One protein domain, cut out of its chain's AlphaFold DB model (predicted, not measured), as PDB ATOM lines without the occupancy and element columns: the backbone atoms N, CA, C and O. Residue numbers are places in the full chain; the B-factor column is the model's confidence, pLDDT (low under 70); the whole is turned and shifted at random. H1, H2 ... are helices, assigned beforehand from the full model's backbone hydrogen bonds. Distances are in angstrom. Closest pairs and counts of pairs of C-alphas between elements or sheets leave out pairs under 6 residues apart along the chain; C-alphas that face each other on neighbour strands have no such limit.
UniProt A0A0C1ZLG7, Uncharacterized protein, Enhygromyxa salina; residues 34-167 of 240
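This is residues 34 to 167 of the 240 residues of an uncharacterized protein of Enhygromyxa salina (UniProt A0A0C1ZLG7). This is a rod of helices built along the long helix H1: H8 packs on its earlier part and H4 on its last part, with short H7 crossing H1 and H4. H6 packs on H8, H5 on H6; H2 and H3 make a small head at one end, and residues 160 to 167 stick out at the other. The printed part has 134 residues with eight named helices, H1 to H8 in chain order, and no named strand: all helix. It is loose, with a radius of gyration of the C-alphas of 18.4 A, and spans 72 by 28 by 24 A.

H1, residues 34 to 63, touches H8, residues 138 to 164, with residues 38 to 52 alone: closest C-alphas Val 45 and Cys 147, 6.2 A, opposite ways at a shallow tilt of 32 degrees, only just short of steep. Residues 53 to 63 alone touch H4, residues 80 to 97, at a steep tilt of 43 degrees: closest C-alphas Trp 59 and Thr 87, 5.1 A. H7, residues 129 to 136, touches H1 about perpendicular, at 86 degrees: closest C-alphas Arg 55 and Val 136, 5.4 A. H6, residues 109 to 125, touches H8: closest C-alphas Ala 113 and Glu 152, 5.9 A. H5, residues 103 to 106, touches H6: closest C-alphas Leu 105 and Gln 112, 5.8 A. H2, residues 65 to 69, and H3, residues 72 to 77, touch no helix. Every O i to N i+4 pair is within hydrogen-bond range in H3, H6, H7 and H8, but 21 of 26 in H1, 11 of 14 in H4 and 0 of 1 in H2, where 2 of 2 O i to N i+3 pairs are; H5 is too short for such a pair.

H1 runs 45.8 A from C-alpha 34 at (113.095, 150.607, 125.986). H4, 24.6 A, has a kink of 27 degrees near residue 87; H6 measures 23.9 A. H8 runs 39.5 A to C-alpha 164 at (105.101, 149.226, 113.642).

The farthest C-alphas, Ala 72 and Val 167, are 72.1 A apart. The printed part has no cut, and its links between helices are tight. Residues 164 to 167 have pLDDT under 70.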
ATOM      1  N   ASP A  34     112.527 149.364 126.505       72.88
ATOM      2  CA  ASP A  34     113.095 150.607 125.986       72.88
ATOM      3  C   ASP A  34     112.415 151.861 126.549       72.88
ATOM      4  O   ASP A  34     113.102 152.826 126.867       72.88
ATOM      5  N   ILE A  35     111.091 151.867 126.759       78.44
ATOM      6  CA  ILE A  35     110.354 153.065 127.223       78.44
ATOM      7  C   ILE A  35     110.889 153.588 128.571       78.44
ATOM      8  O   ILE A  35     110.895 154.797 128.819       78.44
ATOM      9  N   GLY A  36     111.340 152.695 129.460       82.12
ATOM     10  CA  GLY A  36     111.922 153.083 130.747       82.12
ATOM     11  C   GLY A  36     113.272 153.785 130.595       82.12
ATOM     12  O   GLY A  36     113.508 154.822 131.221       82.12
ATOM     13  N   LEU A  37     114.135 153.246 129.730       87.06
ATOM     14  CA  LEU A  37     115.435 153.836 129.411       87.06
ATOM     15  C   LEU A  37     115.281 155.151 128.642       87.06
ATOM     16  O   LEU A  37     115.965 156.115 128.973       87.06
ATOM     17  N   GLU A  38     114.338 155.224 127.697       90.81
ATOM     18  CA  GLU A  38     113.995 156.453 126.972       90.81
ATOM     19  C   GLU A  38     113.608 157.571 127.935       90.81
ATOM     20  O   GLU A  38     114.173 158.659 127.875       90.81
ATOM     21  N   ARG A  39     112.702 157.300 128.886       91.38
ATOM     22  CA  ARG A  39     112.295 158.298 129.886       91.38
ATOM     23  C   ARG A  39     113.464 158.740 130.766       91.38
ATOM     24  O   ARG A  39     113.581 159.918 131.086       91.38
ATOM     25  N   SER A  40     114.318 157.809 131.190       93.81
ATOM     26  CA  SER A  40     115.501 158.163 131.982       93.81
ATOM     27  C   SER A  40     116.480 159.026 131.185       93.81
ATOM     28  O   SER A  40     117.108 159.921 131.750       93.81
ATOM     29  N   PHE A  41     116.636 158.746 129.892       95.62
ATOM     30  CA  PHE A  41     117.496 159.515 129.006       95.62
ATOM     31  C   PHE A  41     116.923 160.908 128.724       95.62
ATOM     32  O   PHE A  41     117.661 161.883 128.772       95.62
ATOM     33  N   ASP A  42     115.612 161.020 128.530       95.94
ATOM     34  CA  ASP A  42     114.893 162.287 128.378       95.94
ATOM     35  C   ASP A  42     115.129 163.226 129.572       95.94
ATOM     36  O   ASP A  42     115.602 164.349 129.404       95.94
ATOM     37  N   VAL A  43     114.982 162.712 130.798       96.62
ATOM     38  CA  VAL A  43     115.296 163.463 132.029       96.62
ATOM     39  C   VAL A  43     116.765 163.901 132.082       96.62
ATOM     40  O   VAL A  43     117.075 164.997 132.553       96.62
ATOM     41  N   LEU A  44     117.699 163.066 131.617       96.69
ATOM     42  CA  LEU A  44     119.110 163.450 131.528       96.69
ATOM     43  C   LEU A  44     119.304 164.612 130.545       96.69
ATOM     44  O   LEU A  44     119.992 165.573 130.889       96.69
ATOM     45  N   VAL A  45     118.704 164.540 129.354       97.44
ATOM     46  CA  VAL A  45     118.795 165.601 128.340       97.44
ATOM     47  C   VAL A  45     118.221 166.913 128.869       97.44
ATOM     48  O   VAL A  45     118.881 167.950 128.757       97.44
ATOM     49  N   ASP A  46     117.067 166.871 129.532       97.50
ATOM     50  CA  ASP A  46     116.464 168.044 130.167       97.50
ATOM     51  C   ASP A  46     117.408 168.686 131.186       97.50
ATOM     52  O   ASP A  46     117.666 169.894 131.154       97.50
ATOM     53  N   ASN A  47     117.994 167.866 132.061       97.69
ATOM     54  CA  ASN A  47     118.931 168.329 133.078       97.69
ATOM     55  C   ASN A  47     120.196 168.945 132.472       97.69
ATOM     56  O   ASN A  47     120.708 169.928 133.010       97.69
ATOM     57  N   VAL A  48     120.691 168.417 131.346       97.38
ATOM     58  CA  VAL A  48     121.821 169.015 130.621       97.38
ATOM     59  C   VAL A  48     121.461 170.423 130.151       97.38
ATOM     60  O   VAL A  48     122.207 171.361 130.430       97.38
ATOM     61  N   TRP A  49     120.304 170.616 129.514       97.81
ATOM     62  CA  TRP A  49     119.877 171.942 129.047       97.81
ATOM     63  C   TRP A  49     119.630 172.933 130.186       97.81
ATOM     64  O   TRP A  49     120.021 174.100 130.082       97.81
ATOM     65  N   VAL A  50     119.049 172.477 131.299       97.50
ATOM     66  CA  VAL A  50     118.896 173.289 132.516       97.50
ATOM     67  C   VAL A  50     120.262 173.690 133.081       97.50
ATOM     68  O   VAL A  50     120.473 174.858 133.414       97.50
ATOM     69  N   ALA A  51     121.218 172.761 133.139       96.81
ATOM     70  CA  ALA A  51     122.567 173.039 133.624       96.81
ATOM     71  C   ALA A  51     123.319 174.030 132.721       96.81
ATOM     72  O   ALA A  51     123.989 174.930 133.229       96.81
ATOM     73  N   LEU A  52     123.187 173.909 131.396       97.00
ATOM     74  CA  LEU A  52     123.757 174.867 130.444       97.00
ATOM     75  C   LEU A  52     123.216 176.278 130.681       97.00
ATOM     76  O   LEU A  52     123.994 177.230 130.763       97.00
ATOM     77  N   ARG A  53     121.895 176.410 130.847       97.19
ATOM     78  CA  ARG A  53     121.262 177.695 131.154       97.19
ATOM     79  C   ARG A  53     121.794 178.284 132.458       97.19
ATOM     80  O   ARG A  53     122.204 179.440 132.465       97.19
ATOM     81  N   ALA A  54     121.831 177.496 133.532       96.56
ATOM     82  CA  ALA A  54     122.317 177.952 134.835       96.56
ATOM     83  C   ALA A  54     123.776 178.444 134.770       96.56
ATOM     84  O   ALA A  54     124.129 179.457 135.374       96.56
ATOM     85  N   ARG A  55     124.626 177.768 133.984       96.31
ATOM     86  CA  ARG A  55     126.013 178.201 133.756       96.31
ATOM     87  C   ARG A  55     126.102 179.517 132.994       96.31
ATOM     88  O   ARG A  55     126.949 180.334 133.330       96.31
ATOM     89  N   LEU A  56     125.232 179.760 132.015       96.12
ATOM     90  CA  LEU A  56     125.159 181.065 131.347       96.12
ATOM     91  C   LEU A  56     124.630 182.159 132.290       96.12
ATOM     92  O   LEU A  56     125.154 183.270 132.289       96.12
ATOM     93  N   GLU A  57     123.636 181.845 133.125       95.50
ATOM     94  CA  GLU A  57     123.076 182.776 134.116       95.50
ATOM     95  C   GLU A  57     124.118 183.229 135.146       95.50
ATOM     96  O   GLU A  57     124.121 184.401 135.522       95.50
ATOM     97  N   PHE A  58     125.043 182.348 135.541       94.75
ATOM     98  CA  PHE A  58     126.138 182.672 136.461       94.75
ATOM     99  C   PHE A  58     126.943 183.904 136.022       94.75
ATOM    100  O   PHE A  58     127.300 184.746 136.846       94.75
ATOM    101  N   TRP A  59     127.179 184.072 134.719       94.50
ATOM    102  CA  TRP A  59     127.973 185.189 134.201       94.50
ATOM    103  C   TRP A  59     127.328 186.560 134.424       94.50
ATOM    104  O   TRP A  59     128.037 187.568 134.424       94.50
ATOM    105  N   ARG A  60     126.015 186.623 134.686       91.50
ATOM    106  CA  ARG A  60     125.323 187.875 135.036       91.50
ATOM    107  C   ARG A  60     125.790 188.457 136.370       91.50
ATOM    108  O   ARG A  60     125.667 189.662 136.572       91.50
ATOM    109  N   LEU A  61     126.370 187.642 137.256       91.56
ATOM    110  CA  LEU A  61     126.889 188.102 138.549       91.56
ATOM    111  C   LEU A  61     127.979 189.171 138.394       91.56
ATOM    112  O   LEU A  61     128.048 190.087 139.209       91.56
ATOM    113  N   TYR A  62     128.778 189.116 137.323       90.81
ATOM    114  CA  TYR A  62     129.830 190.105 137.055       90.81
ATOM    115  C   TYR A  62     129.296 191.499 136.696       90.81
ATOM    116  O   TYR A  62     130.053 192.465 136.739       90.81
ATOM    117  N   ARG A  63     127.999 191.623 136.383       87.88
ATOM    118  CA  ARG A  63     127.316 192.901 136.138       87.88
ATOM    119  C   ARG A  63     126.537 193.434 137.334       87.88
ATOM    120  O   ARG A  63     125.950 194.505 137.238       87.88
ATOM    121  N   HIS A  64     126.502 192.697 138.437       91.25
ATOM    122  CA  HIS A  64     125.799 193.134 139.632       91.25
ATOM    123  C   HIS A  64     126.479 194.371 140.238       91.25
ATOM    124  O   HIS A  64     127.702 194.388 140.379       91.25
ATOM    125  N   ASP A  65     125.700 195.365 140.680       88.69
ATOM    126  CA  ASP A  65     126.220 196.633 141.230       88.69
ATOM    127  C   ASP A  65     127.197 196.425 142.398       88.69
ATOM    128  O   ASP A  65     128.166 197.166 142.568       88.69
ATOM    129  N   GLY A  66     126.999 195.352 143.169       89.00
ATOM    130  CA  GLY A  66     127.892 194.944 144.258       89.00
ATOM    131  C   GLY A  66     129.339 194.644 143.832       89.00
ATOM    132  O   GLY A  66     130.236 194.759 144.661       89.00
ATOM    133  N   ILE A  67     129.604 194.334 142.556       90.00
ATOM    134  CA  ILE A  67     130.973 194.195 142.019       90.00
ATOM    135  C   ILE A  67     131.741 195.524 142.101       90.00
ATOM    136  O   ILE A  67     132.967 195.521 142.215       90.00
ATOM    137  N   GLY A  68     131.036 196.661 142.097       87.31
ATOM    138  CA  GLY A  68     131.623 197.989 142.275       87.31
ATOM    139  C   GLY A  68     132.191 198.245 143.676       87.31
ATOM    140  O   GLY A  68     132.956 199.187 143.845       87.31
ATOM    141  N   LEU A  69     131.858 197.407 144.665       92.62
ATOM    142  CA  LEU A  69     132.406 197.500 146.023       92.62
ATOM    143  C   LEU A  69     133.797 196.863 146.156       92.62
ATOM    144  O   LEU A  69     134.464 197.087 147.162       92.62
ATOM    145  N   LEU A  70     134.231 196.072 145.167       92.44
ATOM    146  CA  LEU A  70     135.545 195.437 145.174       92.44
ATOM    147  C   LEU A  70     136.643 196.468 144.908       92.44
ATOM    148  O   LEU A  70     136.554 197.269 143.973       92.44
ATOM    149  N   ASN A  71     137.720 196.410 145.687       94.31
ATOM    150  CA  ASN A  71     138.898 197.236 145.442       94.31
ATOM    151  C   ASN A  71     139.713 196.725 144.230       94.31
ATOM    152  O   ASN A  71     139.456 195.653 143.679       94.31
ATOM    153  N   ALA A  72     140.715 197.493 143.792       91.56
ATOM    154  CA  ALA A  72     141.494 197.166 142.591       91.56
ATOM    155  C   ALA A  72     142.231 195.811 142.675       91.56
ATOM    156  O   ALA A  72     142.312 195.088 141.677       91.56
ATOM    157  N   GLU A  73     142.738 195.443 143.854       94.12
ATOM    158  CA  GLU A  73     143.426 194.165 144.076       94.12
ATOM    159  C   GLU A  73     142.439 192.992 143.998       94.12
ATOM    160  O   GLU A  73     142.689 192.003 143.308       94.12
ATOM    161  N   GLU A  74     141.270 193.133 144.625       94.06
ATOM    162  CA  GLU A  74     140.192 192.141 144.594       94.06
ATOM    163  C   GLU A  74     139.644 191.936 143.178       94.06
ATOM    164  O   GLU A  74     139.470 190.793 142.748       94.06
ATOM    165  N   ARG A  75     139.431 193.021 142.420       91.56
ATOM    166  CA  ARG A  75     138.973 192.958 141.019       91.56
ATOM    167  C   ARG A  75     139.982 192.246 140.123       91.56
ATOM    168  O   ARG A  75     139.582 191.424 139.298       91.56
ATOM    169  N   THR A  76     141.273 192.516 140.320       91.81
ATOM    170  CA  THR A  76     142.360 191.851 139.585       91.81
ATOM    171  C   THR A  76     142.411 190.364 139.928       91.81
ATOM    172  O   THR A  76     142.417 189.517 139.036       91.81
ATOM    173  N   LYS A  77     142.361 190.022 141.222       93.25
ATOM    174  CA  LYS A  77     142.364 188.632 141.698       93.25
ATOM    175  C   LYS A  77     141.168 187.833 141.172       93.25
ATOM    176  O   LYS A  77     141.325 186.671 140.807       93.25
ATOM    177  N   ALA A  78     139.989 188.451 141.117       89.12
ATOM    178  CA  ALA A  78     138.760 187.844 140.606       89.12
ATOM    179  C   ALA A  78     138.605 187.934 139.074       89.12
ATOM    180  O   ALA A  78     137.606 187.442 138.543       89.12
ATOM    181  N   LYS A  79     139.573 188.545 138.372       92.06
ATOM    182  CA  LYS A  79     139.583 188.744 136.912       92.06
ATOM    183  C   LYS A  79     138.303 189.391 136.373       92.06
ATOM    184  O   LYS A  79     137.794 189.009 135.323       92.06
ATOM    185  N   VAL A  80     137.766 190.370 137.103       89.56
ATOM    186  CA  VAL A  80     136.458 190.977 136.800       89.56
ATOM    187  C   VAL A  80     136.417 191.551 135.383       89.56
ATOM    188  O   VAL A  80     135.471 191.275 134.654       89.56
ATOM    189  N   ASP A  81     137.447 192.290 134.969       85.25
ATOM    190  CA  ASP A  81     137.447 192.963 133.665       85.25
ATOM    191  C   ASP A  81     137.534 191.966 132.491       85.25
ATOM    192  O   ASP A  81     136.853 192.145 131.484       85.25
ATOM    193  N   GLU A  82     138.274 190.857 132.640       85.69
ATOM    194  CA  GLU A  82     138.286 189.760 131.655       85.69
ATOM    195  C   GLU A  82     136.916 189.066 131.556       85.69
ATOM    196  O   GLU A  82     136.497 188.634 130.480       85.69
ATOM    197  N   HIS A  83     136.213 188.940 132.684       90.81
ATOM    198  CA  HIS A  83     134.913 188.280 132.751       90.81
ATOM    199  C   HIS A  83     133.757 189.164 132.271       90.81
ATOM    200  O   HIS A  83     132.779 188.622 131.767       90.81
ATOM    201  N   LEU A  84     133.871 190.495 132.337       87.25
ATOM    202  CA  LEU A  84     132.847 191.416 131.826       87.25
ATOM    203  C   LEU A  84     132.601 191.254 130.316       87.25
ATOM    204  O   LEU A  84     131.448 191.272 129.877       87.25
ATOM    205  N   GLU A  85     133.655 191.033 129.525       84.56
ATOM    206  CA  GLU A  85     133.510 190.756 128.087       84.56
ATOM    207  C   GLU A  85     132.794 189.422 127.833       84.56
ATOM    208  O   GLU A  85     131.917 189.326 126.970       84.56
ATOM    209  N   LEU A  86     133.099 188.399 128.637       88.19
ATOM    210  CA  LEU A  86     132.421 187.102 128.579       88.19
ATOM    211  C   LEU A  86     130.955 187.200 129.008       88.19
ATOM    212  O   LEU A  86     130.102 186.550 128.405       88.19
ATOM    213  N   THR A  87     130.634 188.058 129.977       92.69
ATOM    214  CA  THR A  87     129.255 188.317 130.408       92.69
ATOM    215  C   THR A  87     128.388 188.825 129.264       92.69
ATOM    216  O   THR A  87     127.260 188.360 129.116       92.69
ATOM    217  N   ARG A  88     128.904 189.717 128.407       89.88
ATOM    218  CA  ARG A  88     128.151 190.206 127.239       89.88
ATOM    219  C   ARG A  88     127.781 189.067 126.286       89.88
ATOM    220  O   ARG A  88     126.642 188.990 125.832       89.88
ATOM    221  N   VAL A  89     128.729 188.171 126.008       90.94
ATOM    222  CA  VAL A  89     128.501 187.002 125.140       90.94
ATOM    223  C   VAL A  89     127.530 186.015 125.795       90.94
ATOM    224  O   VAL A  89     126.627 185.504 125.134       90.94
ATOM    225  N   ALA A  90     127.660 185.781 127.103       95.06
ATOM    226  CA  ALA A  90     126.757 184.915 127.855       95.06
ATOM    227  C   ALA A  90     125.310 185.424 127.837       95.06
ATOM    228  O   ALA A  90     124.387 184.631 127.669       95.06
ATOM    229  N   GLU A  91     125.097 186.735 127.967       94.38
ATOM    230  CA  GLU A  91     123.769 187.349 127.872       94.38
ATOM    231  C   GLU A  91     123.153 187.196 126.480       94.38
ATOM    232  O   GLU A  91     121.967 186.875 126.378       94.38
ATOM    233  N   GLU A  92     123.942 187.385 125.418       93.19
ATOM    234  CA  GLU A  92     123.487 187.185 124.039       93.19
ATOM    235  C   GLU A  92     123.066 185.729 123.805       93.19
ATOM    236  O   GLU A  92     121.965 185.462 123.312       93.19
ATOM    237  N   LEU A  93     123.913 184.780 124.215       94.94
ATOM    238  CA  LEU A  93     123.616 183.354 124.127       94.94
ATOM    239  C   LEU A  93     122.386 182.992 124.955       94.94
ATOM    240  O   LEU A  93     121.526 182.258 124.481       94.94
ATOM    241  N   LEU A  94     122.245 183.536 126.160       95.69
ATOM    242  CA  LEU A  94     121.089 183.267 127.003       95.69
ATOM    243  C   LEU A  94     119.800 183.816 126.384       95.69
ATOM    244  O   LEU A  94     118.814 183.090 126.309       95.69
ATOM    245  N   ALA A  95     119.804 185.048 125.872       94.81
ATOM    246  CA  ALA A  95     118.638 185.625 125.206       94.81
ATOM    247  C   ALA A  95     118.251 184.845 123.942       94.81
ATOM    248  O   ALA A  95     117.066 184.675 123.648       94.81
ATOM    249  N   ARG A  96     119.237 184.351 123.186       93.94
ATOM    250  CA  ARG A  96     118.976 183.657 121.925       93.94
ATOM    251  C   ARG A  96     118.595 182.192 122.099       93.94
ATOM    252  O   ARG A  96     117.724 181.714 121.374       93.94
ATOM    253  N   LEU A  97     119.268 181.488 123.003       94.62
ATOM    254  CA  LEU A  97     119.082 180.055 123.233       94.62
ATOM    255  C   LEU A  97     117.985 179.778 124.264       94.62
ATOM    256  O   LEU A  97     117.318 178.757 124.166       94.62
ATOM    257  N   PHE A  98     117.781 180.676 125.226       96.12
ATOM    258  CA  PHE A  98     116.865 180.492 126.356       96.12
ATOM    259  C   PHE A  98     115.947 181.708 126.561       96.12
ATOM    260  O   PHE A  98     115.512 181.977 127.680       96.12
ATOM    261  N   GLY A  99     115.647 182.470 125.501       91.88
ATOM    262  CA  GLY A  99     114.726 183.615 125.575       91.88
ATOM    263  C   GLY A  99     113.304 183.219 125.992       91.88
ATOM    264  O   GLY A  99     112.607 183.988 126.645       91.88
ATOM    265  N   ASP A 100     112.913 181.986 125.675       91.00
ATOM    266  CA  ASP A 100     111.701 181.286 126.111       91.00
ATOM    267  C   ASP A 100     111.928 180.429 127.376       91.00
ATOM    268  O   ASP A 100     111.111 179.580 127.731       91.00
ATOM    269  N   GLY A 101     113.052 180.618 128.068       93.31
ATOM    270  CA  GLY A 101     113.461 179.785 129.188       93.31
ATOM    271  C   GLY A 101     113.808 178.362 128.747       93.31
ATOM    272  O   GLY A 101     114.651 178.159 127.880       93.31
ATOM    273  N   VAL A 102     113.195 177.373 129.399       94.56
ATOM    274  CA  VAL A 102     113.371 175.936 129.102       94.56
ATOM    275  C   VAL A 102     112.063 175.278 128.653       94.56
ATOM    276  O   VAL A 102     111.920 174.063 128.705       94.56
ATOM    277  N   GLU A 103     111.088 176.073 128.204       94.69
ATOM    278  CA  GLU A 103     109.757 175.576 127.825       94.69
ATOM    279  C   GLU A 103     109.795 174.610 126.631       94.69
ATOM    280  O   GLU A 103     108.952 173.723 126.526       94.69
ATOM    281  N   PHE A 104     110.816 174.703 125.772       94.56
ATOM    282  CA  PHE A 104     111.010 173.767 124.662       94.56
ATOM    283  C   PHE A 104     111.239 172.310 125.110       94.56
ATOM    284  O   PHE A 104     111.037 171.404 124.304       94.56
ATOM    285  N   LEU A 105     111.633 172.078 126.370       95.19
ATOM    286  CA  LEU A 105     111.780 170.740 126.957       95.19
ATOM    287  C   LEU A 105     110.430 170.072 127.259       95.19
ATOM    288  O   LEU A 105     110.366 168.881 127.512       95.19
ATOM    289  N   ARG A 106     109.327 170.831 127.237       94.31
ATOM    290  CA  ARG A 106     107.969 170.304 127.454       94.31
ATOM    291  C   ARG A 106     107.244 169.953 126.155       94.31
ATOM    292  O   ARG A 106     106.067 169.596 126.185       94.31
ATOM    293  N   LEU A 107     107.902 170.138 125.013       94.75
ATOM    294  CA  LEU A 107     107.324 169.863 123.702       94.75
ATOM    295  C   LEU A 107     107.255 168.355 123.441       94.75
ATOM    296  O   LEU A 107     107.834 167.548 124.159       94.75
ATOM    297  N   SER A 108     106.557 167.962 122.373       94.19
ATOM    298  CA  SER A 108     106.637 166.573 121.909       94.19
ATOM    299  C   SER A 108     108.072 166.223 121.504       94.19
ATOM    300  O   SER A 108     108.804 167.085 121.017       94.19
ATOM    301  N   TYR A 109     108.459 164.954 121.622       93.94
ATOM    302  CA  TYR A 109     109.822 164.508 121.318       93.94
ATOM    303  C   TYR A 109     110.385 164.970 119.961       93.94
ATOM    304  O   TYR A 109     111.504 165.490 119.938       93.94
ATOM    305  N   PRO A 110     109.638 164.907 118.837       94.50
ATOM    306  CA  PRO A 110     110.127 165.436 117.560       94.50
ATOM    307  C   PRO A 110     110.363 166.948 117.584       94.50
ATOM    308  O   PRO A 110     111.341 167.444 117.022       94.50
ATOM    309  N   GLN A 111     109.482 167.695 118.251       95.69
ATOM    310  CA  GLN A 111     109.616 169.142 118.380       95.69
ATOM    311  C   GLN A 111     110.794 169.501 119.288       95.69
ATOM    312  O   GLN A 111     111.614 170.334 118.906       95.69
ATOM    313  N   GLN A 112     110.920 168.852 120.446       96.50
ATOM    314  CA  GLN A 112     112.029 169.048 121.376       96.50
ATOM    315  C   GLN A 112     113.373 168.790 120.685       96.50
ATOM    316  O   GLN A 112     114.239 169.666 120.703       96.50
ATOM    317  N   ALA A 113     113.512 167.666 119.972       96.88
ATOM    318  CA  ALA A 113     114.704 167.344 119.186       96.88
ATOM    319  C   ALA A 113     115.049 168.457 118.181       96.88
ATOM    320  O   ALA A 113     116.179 168.951 118.163       96.88
ATOM    321  N   ALA A 114     114.071 168.920 117.398       97.12
ATOM    322  CA  ALA A 114     114.273 169.984 116.415       97.12
ATOM    323  C   ALA A 114     114.675 171.326 117.057       97.12
ATOM    324  O   ALA A 114     115.545 172.036 116.542       97.12
ATOM    325  N   HIS A 115     114.062 171.671 118.191       96.94
ATOM    326  CA  HIS A 115     114.336 172.894 118.940       96.94
ATOM    327  C   HIS A 115     115.727 172.899 119.582       96.94
ATOM    328  O   HIS A 115     116.385 173.944 119.589       96.94
ATOM    329  N   MET A 116     116.181 171.760 120.100       97.38
ATOM    330  CA  MET A 116     117.534 171.589 120.634       97.38
ATOM    331  C   MET A 116     118.583 171.647 119.514       97.38
ATOM    332  O   MET A 116     119.543 172.416 119.607       97.38
ATOM    333  N   ALA A 117     118.346 170.952 118.396       97.06
ATOM    334  CA  ALA A 117     119.214 171.003 117.219       97.06
ATOM    335  C   ALA A 117     119.371 172.430 116.682       97.06
ATOM    336  O   ALA A 117     120.472 172.868 116.359       97.06
ATOM    337  N   ALA A 118     118.272 173.184 116.588       96.62
ATOM    338  CA  ALA A 118     118.297 174.560 116.102       96.62
ATOM    339  C   ALA A 118     119.161 175.481 116.980       96.62
ATOM    340  O   ALA A 118     119.850 176.357 116.455       96.62
ATOM    341  N   ARG A 119     119.157 175.265 118.300       96.94
ATOM    342  CA  ARG A 119     119.969 176.015 119.268       96.94
ATOM    343  C   ARG A 119     121.460 175.710 119.116       96.94
ATOM    344  O   ARG A 119     122.256 176.642 119.040       96.94
ATOM    345  N   LEU A 120     121.834 174.438 118.981       96.06
ATOM    346  CA  LEU A 120     123.231 174.054 118.730       96.06
ATOM    347  C   LEU A 120     123.716 174.545 117.358       96.06
ATOM    348  O   LEU A 120     124.775 175.162 117.263       96.06
ATOM    349  N   ARG A 121     122.893 174.412 116.309       95.88
ATOM    350  CA  ARG A 121     123.195 174.970 114.980       95.88
ATOM    351  C   ARG A 121     123.366 176.486 114.998       95.88
ATOM    352  O   ARG A 121     124.164 177.011 114.228       95.88
ATOM    353  N   TYR A 122     122.632 177.209 115.848       95.38
ATOM    354  CA  TYR A 122     122.839 178.648 116.001       95.38
ATOM    355  C   TYR A 122     124.265 178.949 116.474       95.38
ATOM    356  O   TYR A 122     124.939 179.761 115.842       95.38
ATOM    357  N   ILE A 123     124.728 178.262 117.525       94.94
ATOM    358  CA  ILE A 123     126.098 178.399 118.048       94.94
ATOM    359  C   ILE A 123     127.103 178.118 116.930       94.94
ATOM    360  O   ILE A 123     128.020 178.910 116.712       94.94
ATOM    361  N   GLU A 124     126.882 177.042 116.172       94.50
ATOM    362  CA  GLU A 124     127.771 176.645 115.086       94.50
ATOM    363  C   GLU A 124     127.825 177.660 113.944       94.50
ATOM    364  O   GLU A 124     128.902 178.091 113.535       94.50
ATOM    365  N   SER A 125     126.660 178.090 113.459       95.31
ATOM    366  CA  SER A 125     126.535 179.034 112.342       95.31
ATOM    367  C   SER A 125     127.115 180.418 112.640       95.31
ATOM    368  O   SER A 125     127.434 181.169 111.719       95.31
ATOM    369  N   ARG A 126     127.239 180.769 113.924       93.62
ATOM    370  CA  ARG A 126     127.800 182.040 114.389       93.62
ATOM    371  C   ARG A 126     129.272 181.942 114.780       93.62
ATOM    372  O   ARG A 126     129.849 182.970 115.114       93.62
ATOM    373  N   GLY A 127     129.872 180.751 114.725       92.88
ATOM    374  CA  GLY A 127     131.260 180.543 115.134       92.88
ATOM    375  C   GLY A 127     131.486 180.713 116.639       92.88
ATOM    376  O   GLY A 127     132.592 181.053 117.036       92.88
ATOM    377  N   LEU A 128     130.451 180.517 117.465       93.62
ATOM    378  CA  LEU A 128     130.478 180.778 118.911       93.62
ATOM    379  C   LEU A 128     130.870 179.549 119.743       93.62
ATOM    380  O   LEU A 128     130.676 179.537 120.956       93.62
ATOM    381  N   GLN A 129     131.366 178.474 119.126       94.12
ATOM    382  CA  GLN A 129     131.647 177.215 119.824       94.12
ATOM    383  C   GLN A 129     132.726 177.374 120.900       94.12
ATOM    384  O   GLN A 129     132.606 176.790 121.980       94.12
ATOM    385  N   ALA A 130     133.776 178.148 120.615       93.56
ATOM    386  CA  ALA A 130     134.882 178.357 121.545       93.56
ATOM    387  C   ALA A 130     134.424 179.165 122.766       93.56
ATOM    388  O   ALA A 130     134.682 178.778 123.906       93.56
ATOM    389  N   GLU A 131     133.680 180.244 122.535       93.44
ATOM    390  CA  GLU A 131     133.088 181.090 123.563       93.44
ATOM    391  C   GLU A 131     132.056 180.317 124.378       93.44
ATOM    392  O   GLU A 131     132.106 180.345 125.604       93.44
ATOM    393  N   PHE A 132     131.168 179.570 123.723       94.81
ATOM    394  CA  PHE A 132     130.191 178.722 124.396       94.81
ATOM    395  C   PHE A 132     130.891 177.716 125.312       94.81
ATOM    396  O   PHE A 132     130.600 177.671 126.505       94.81
ATOM    397  N   SER A 133     131.892 176.994 124.802       95.62
ATOM    398  CA  SER A 133     132.677 176.034 125.591       95.62
ATOM    399  C   SER A 133     133.419 176.701 126.752       95.62
ATOM    400  O   SER A 133     133.522 176.126 127.831       95.62
ATOM    401  N   LYS A 134     133.904 177.934 126.573       94.25
ATOM    402  CA  LYS A 134     134.534 178.712 127.647       94.25
ATOM    403  C   LYS A 134     133.530 179.129 128.728       94.25
ATOM    404  O   LYS A 134     133.874 179.124 129.905       94.25
ATOM    405  N   LEU A 135     132.303 179.476 128.340       95.06
ATOM    406  CA  LEU A 135     131.252 179.952 129.243       95.06
ATOM    407  C   LEU A 135     130.578 178.821 130.020       95.06
ATOM    408  O   LEU A 135     130.332 178.963 131.217       95.06
ATOM    409  N   VAL A 136     130.259 177.712 129.347       95.75
ATOM    410  CA  VAL A 136     129.547 176.576 129.951       95.75
ATOM    411  C   VAL A 136     130.468 175.430 130.354       95.75
ATOM    412  O   VAL A 136     130.001 174.494 130.993       95.75
ATOM    413  N   GLY A 137     131.760 175.486 130.034       95.56
ATOM    414  CA  GLY A 137     132.705 174.382 130.204       95.56
ATOM    415  C   GLY A 137     132.727 173.444 128.993       95.56
ATOM    416  O   GLY A 137     131.690 173.158 128.388       95.56
ATOM    417  N   ALA A 138     133.918 172.951 128.651       94.06
ATOM    418  CA  ALA A 138     134.124 172.116 127.471       94.06
ATOM    419  C   ALA A 138     133.390 170.772 127.580       94.06
ATOM    420  O   ALA A 138     132.785 170.321 126.609       94.06
ATOM    421  N   GLU A 139     133.389 170.149 128.762       94.81
ATOM    422  CA  GLU A 139     132.758 168.846 128.961       94.81
ATOM    423  C   GLU A 139     131.230 168.934 128.837       94.81
ATOM    424  O   GLU A 139     130.660 168.107 128.126       94.81
ATOM    425  N   PRO A 140     130.532 169.932 129.419       94.56
ATOM    426  CA  PRO A 140     129.079 170.008 129.249       94.56
ATOM    427  C   PRO A 140     128.641 170.509 127.881       94.56
ATOM    428  O   PRO A 140     127.591 170.081 127.407       94.56
ATOM    429  N   ALA A 141     129.449 171.339 127.214       94.69
ATOM    430  CA  ALA A 141     129.230 171.648 125.804       94.69
ATOM    431  C   ALA A 141     129.289 170.368 124.951       94.69
ATOM    432  O   ALA A 141     128.361 170.088 124.195       94.69
ATOM    433  N   ALA A 142     130.328 169.544 125.127       95.00
ATOM    434  CA  ALA A 142     130.460 168.274 124.416       95.00
ATOM    435  C   ALA A 142     129.319 167.298 124.749       95.00
ATOM    436  O   ALA A 142     128.745 166.688 123.845       95.00
ATOM    437  N   LEU A 143     128.945 167.189 126.028       95.56
ATOM    438  CA  LEU A 143     127.832 166.347 126.468       95.56
ATOM    439  C   LEU A 143     126.518 166.748 125.790       95.56
ATOM    440  O   LEU A 143     125.779 165.872 125.360       95.56
ATOM    441  N   ALA A 144     126.249 168.045 125.631       96.00
ATOM    442  CA  ALA A 144     125.046 168.523 124.957       96.00
ATOM    443  C   ALA A 144     124.966 168.066 123.491       96.00
ATOM    444  O   ALA A 144     123.905 167.633 123.045       96.00
ATOM    445  N   HIS A 145     126.085 168.091 122.761       95.88
ATOM    446  CA  HIS A 145     126.139 167.582 121.386       95.88
ATOM    447  C   HIS A 145     125.919 166.064 121.321       95.88
ATOM    448  O   HIS A 145     125.151 165.592 120.483       95.88
ATOM    449  N   VAL A 146     126.545 165.299 122.222       96.62
ATOM    450  CA  VAL A 146     126.367 163.837 122.288       96.62
ATOM    451  C   VAL A 146     124.923 163.478 122.640       96.62
ATOM    452  O   VAL A 146     124.312 162.632 121.984       96.62
ATOM    453  N   CYS A 147     124.351 164.153 123.642       96.75
ATOM    454  CA  CYS A 147     122.957 163.984 124.028       96.75
ATOM    455  C   CYS A 147     122.018 164.307 122.866       96.75
ATOM    456  O   CYS A 147     121.121 163.513 122.612       96.75
ATOM    457  N   GLN A 148     122.251 165.397 122.124       97.19
ATOM    458  CA  GLN A 148     121.429 165.753 120.966       97.19
ATOM    459  C   GLN A 148     121.399 164.641 119.913       97.19
ATOM    460  O   GLN A 148     120.320 164.228 119.495       97.19
ATOM    461  N   GLN A 149     122.568 164.137 119.506       96.56
ATOM    462  CA  GLN A 149     122.661 163.087 118.486       96.56
ATOM    463  C   GLN A 149     121.931 161.814 118.923       96.56
ATOM    464  O   GLN A 149     121.178 161.217 118.154       96.56
ATOM    465  N   ARG A 150     122.125 161.402 120.182       95.81
ATOM    466  CA  ARG A 150     121.459 160.213 120.721       95.81
ATOM    467  C   ARG A 150     119.953 160.424 120.881       95.81
ATOM    468  O   ARG A 150     119.193 159.489 120.651       95.81
ATOM    469  N   TYR A 151     119.527 161.632 121.236       96.62
ATOM    470  CA  TYR A 151     118.118 161.983 121.361       96.62
ATOM    471  C   TYR A 151     117.409 161.933 120.008       96.62
ATOM    472  O   TYR A 151     116.362 161.311 119.898       96.62
ATOM    473  N   GLU A 152     118.002 162.491 118.951       96.25
ATOM    474  CA  GLU A 152     117.456 162.394 117.590       96.25
ATOM    475  C   GLU A 152     117.302 160.937 117.129       96.25
ATOM    476  O   GLU A 152     116.258 160.574 116.583       96.25
ATOM    477  N   ALA A 153     118.300 160.090 117.405       93.44
ATOM    478  CA  ALA A 153     118.227 158.660 117.114       93.44
ATOM    479  C   ALA A 153     117.072 157.983 117.871       93.44
ATOM    480  O   ALA A 153     116.250 157.311 117.251       93.44
ATOM    481  N   MET A 154     116.950 158.238 119.177       93.50
ATOM    482  CA  MET A 154     115.861 157.721 120.013       93.50
ATOM    483  C   MET A 154     114.484 158.137 119.477       93.50
ATOM    484  O   MET A 154     113.582 157.312 119.360       93.50
ATOM    485  N   VAL A 155     114.308 159.410 119.108       92.81
ATOM    486  CA  VAL A 155     113.039 159.902 118.551       92.81
ATOM    487  C   VAL A 155     112.718 159.237 117.211       92.81
ATOM    488  O   VAL A 155     111.562 158.888 116.960       92.81
ATOM    489  N   SER A 156     113.724 159.024 116.361       89.81
ATOM    490  CA  SER A 156     113.560 158.313 115.090       89.81
ATOM    491  C   SER A 156     113.158 156.850 115.303       89.81
ATOM    492  O   SER A 156     112.204 156.382 114.682       89.81
ATOM    493  N   GLU A 157     113.845 156.139 116.200       88.50
ATOM    494  CA  GLU A 157     113.550 154.746 116.566       88.50
ATOM    495  C   GLU A 157     112.138 154.616 117.141       88.50
ATOM    496  O   GLU A 157     111.354 153.774 116.706       88.50
ATOM    497  N   ARG A 158     111.762 155.504 118.062       86.62
ATOM    498  CA  ARG A 158     110.414 155.550 118.625       86.62
ATOM    499  C   ARG A 158     109.345 155.782 117.565       86.62
ATOM    500  O   ARG A 158     108.356 155.063 117.544       86.62
ATOM    501  N   THR A 159     109.555 156.740 116.666       85.44
ATOM    502  CA  THR A 159     108.606 157.016 115.576       85.44
ATOM    503  C   THR A 159     108.439 155.791 114.671       85.44
ATOM    504  O   THR A 159     107.325 155.468 114.264       85.44
ATOM    505  N   ALA A 160     109.527 155.069 114.385       81.94
ATOM    506  CA  ALA A 160     109.469 153.821 113.630       81.94
ATOM    507  C   ALA A 160     108.688 152.727 114.381       81.94
ATOM    508  O   ALA A 160     107.855 152.054 113.776       81.94
ATOM    509  N   ARG A 161     108.898 152.591 115.698       80.19
ATOM    510  CA  ARG A 161     108.168 151.630 116.543       80.19
ATOM    511  C   ARG A 161     106.688 151.963 116.661       80.19
ATOM    512  O   ARG A 161     105.872 151.062 116.513       80.19
ATOM    513  N   ASP A 162     106.323 153.225 116.853       75.00
ATOM    514  CA  ASP A 162     104.918 153.646 116.922       75.00
ATOM    515  C   ASP A 162     104.174 153.326 115.608       75.00
ATOM    516  O   ASP A 162     103.018 152.903 115.640       75.00
ATOM    517  N   ASN A 163     104.861 153.418 114.463       72.12
ATOM    518  CA  ASN A 163     104.334 152.997 113.159       72.12
ATOM    519  C   ASN A 163     104.281 151.465 112.969       72.12
ATOM    520  O   ASN A 163     103.525 150.982 112.129       72.12
ATOM    521  N   ALA A 164     105.082 150.691 113.708       65.81
ATOM    522  CA  ALA A 164     105.101 149.226 113.642       65.81
ATOM    523  C   ALA A 164     104.094 148.584 114.617       65.81
ATOM    524  O   ALA A 164     103.388 147.642 114.265       65.81
ATOM    525  N   VAL A 165     103.947 149.133 115.826       60.56
ATOM    526  CA  VAL A 165     103.043 148.635 116.883       60.56
ATOM    527  C   VAL A 165     101.558 148.780 116.506       60.56
ATOM    528  O   VAL A 165     100.696 148.155 117.124       60.56
ATOM    529  N   THR A 166     101.228 149.520 115.443       56.41
ATOM    530  CA  THR A 166      99.881 149.522 114.846       56.41
ATOM    531  C   THR A 166      99.459 148.192 114.207       56.41
ATOM    532  O   THR A 166      98.307 148.075 113.785       56.41
ATOM    533  N   VAL A 167     100.323 147.171 114.150       61.22
ATOM    534  CA  VAL A 167      99.926 145.814 113.742       61.22
ATOM    535  C   VAL A 167      98.985 145.207 114.795       61.22
ATOM    536  O   VAL A 167      99.383 144.838 115.901       61.22
TER     537      VAL A 167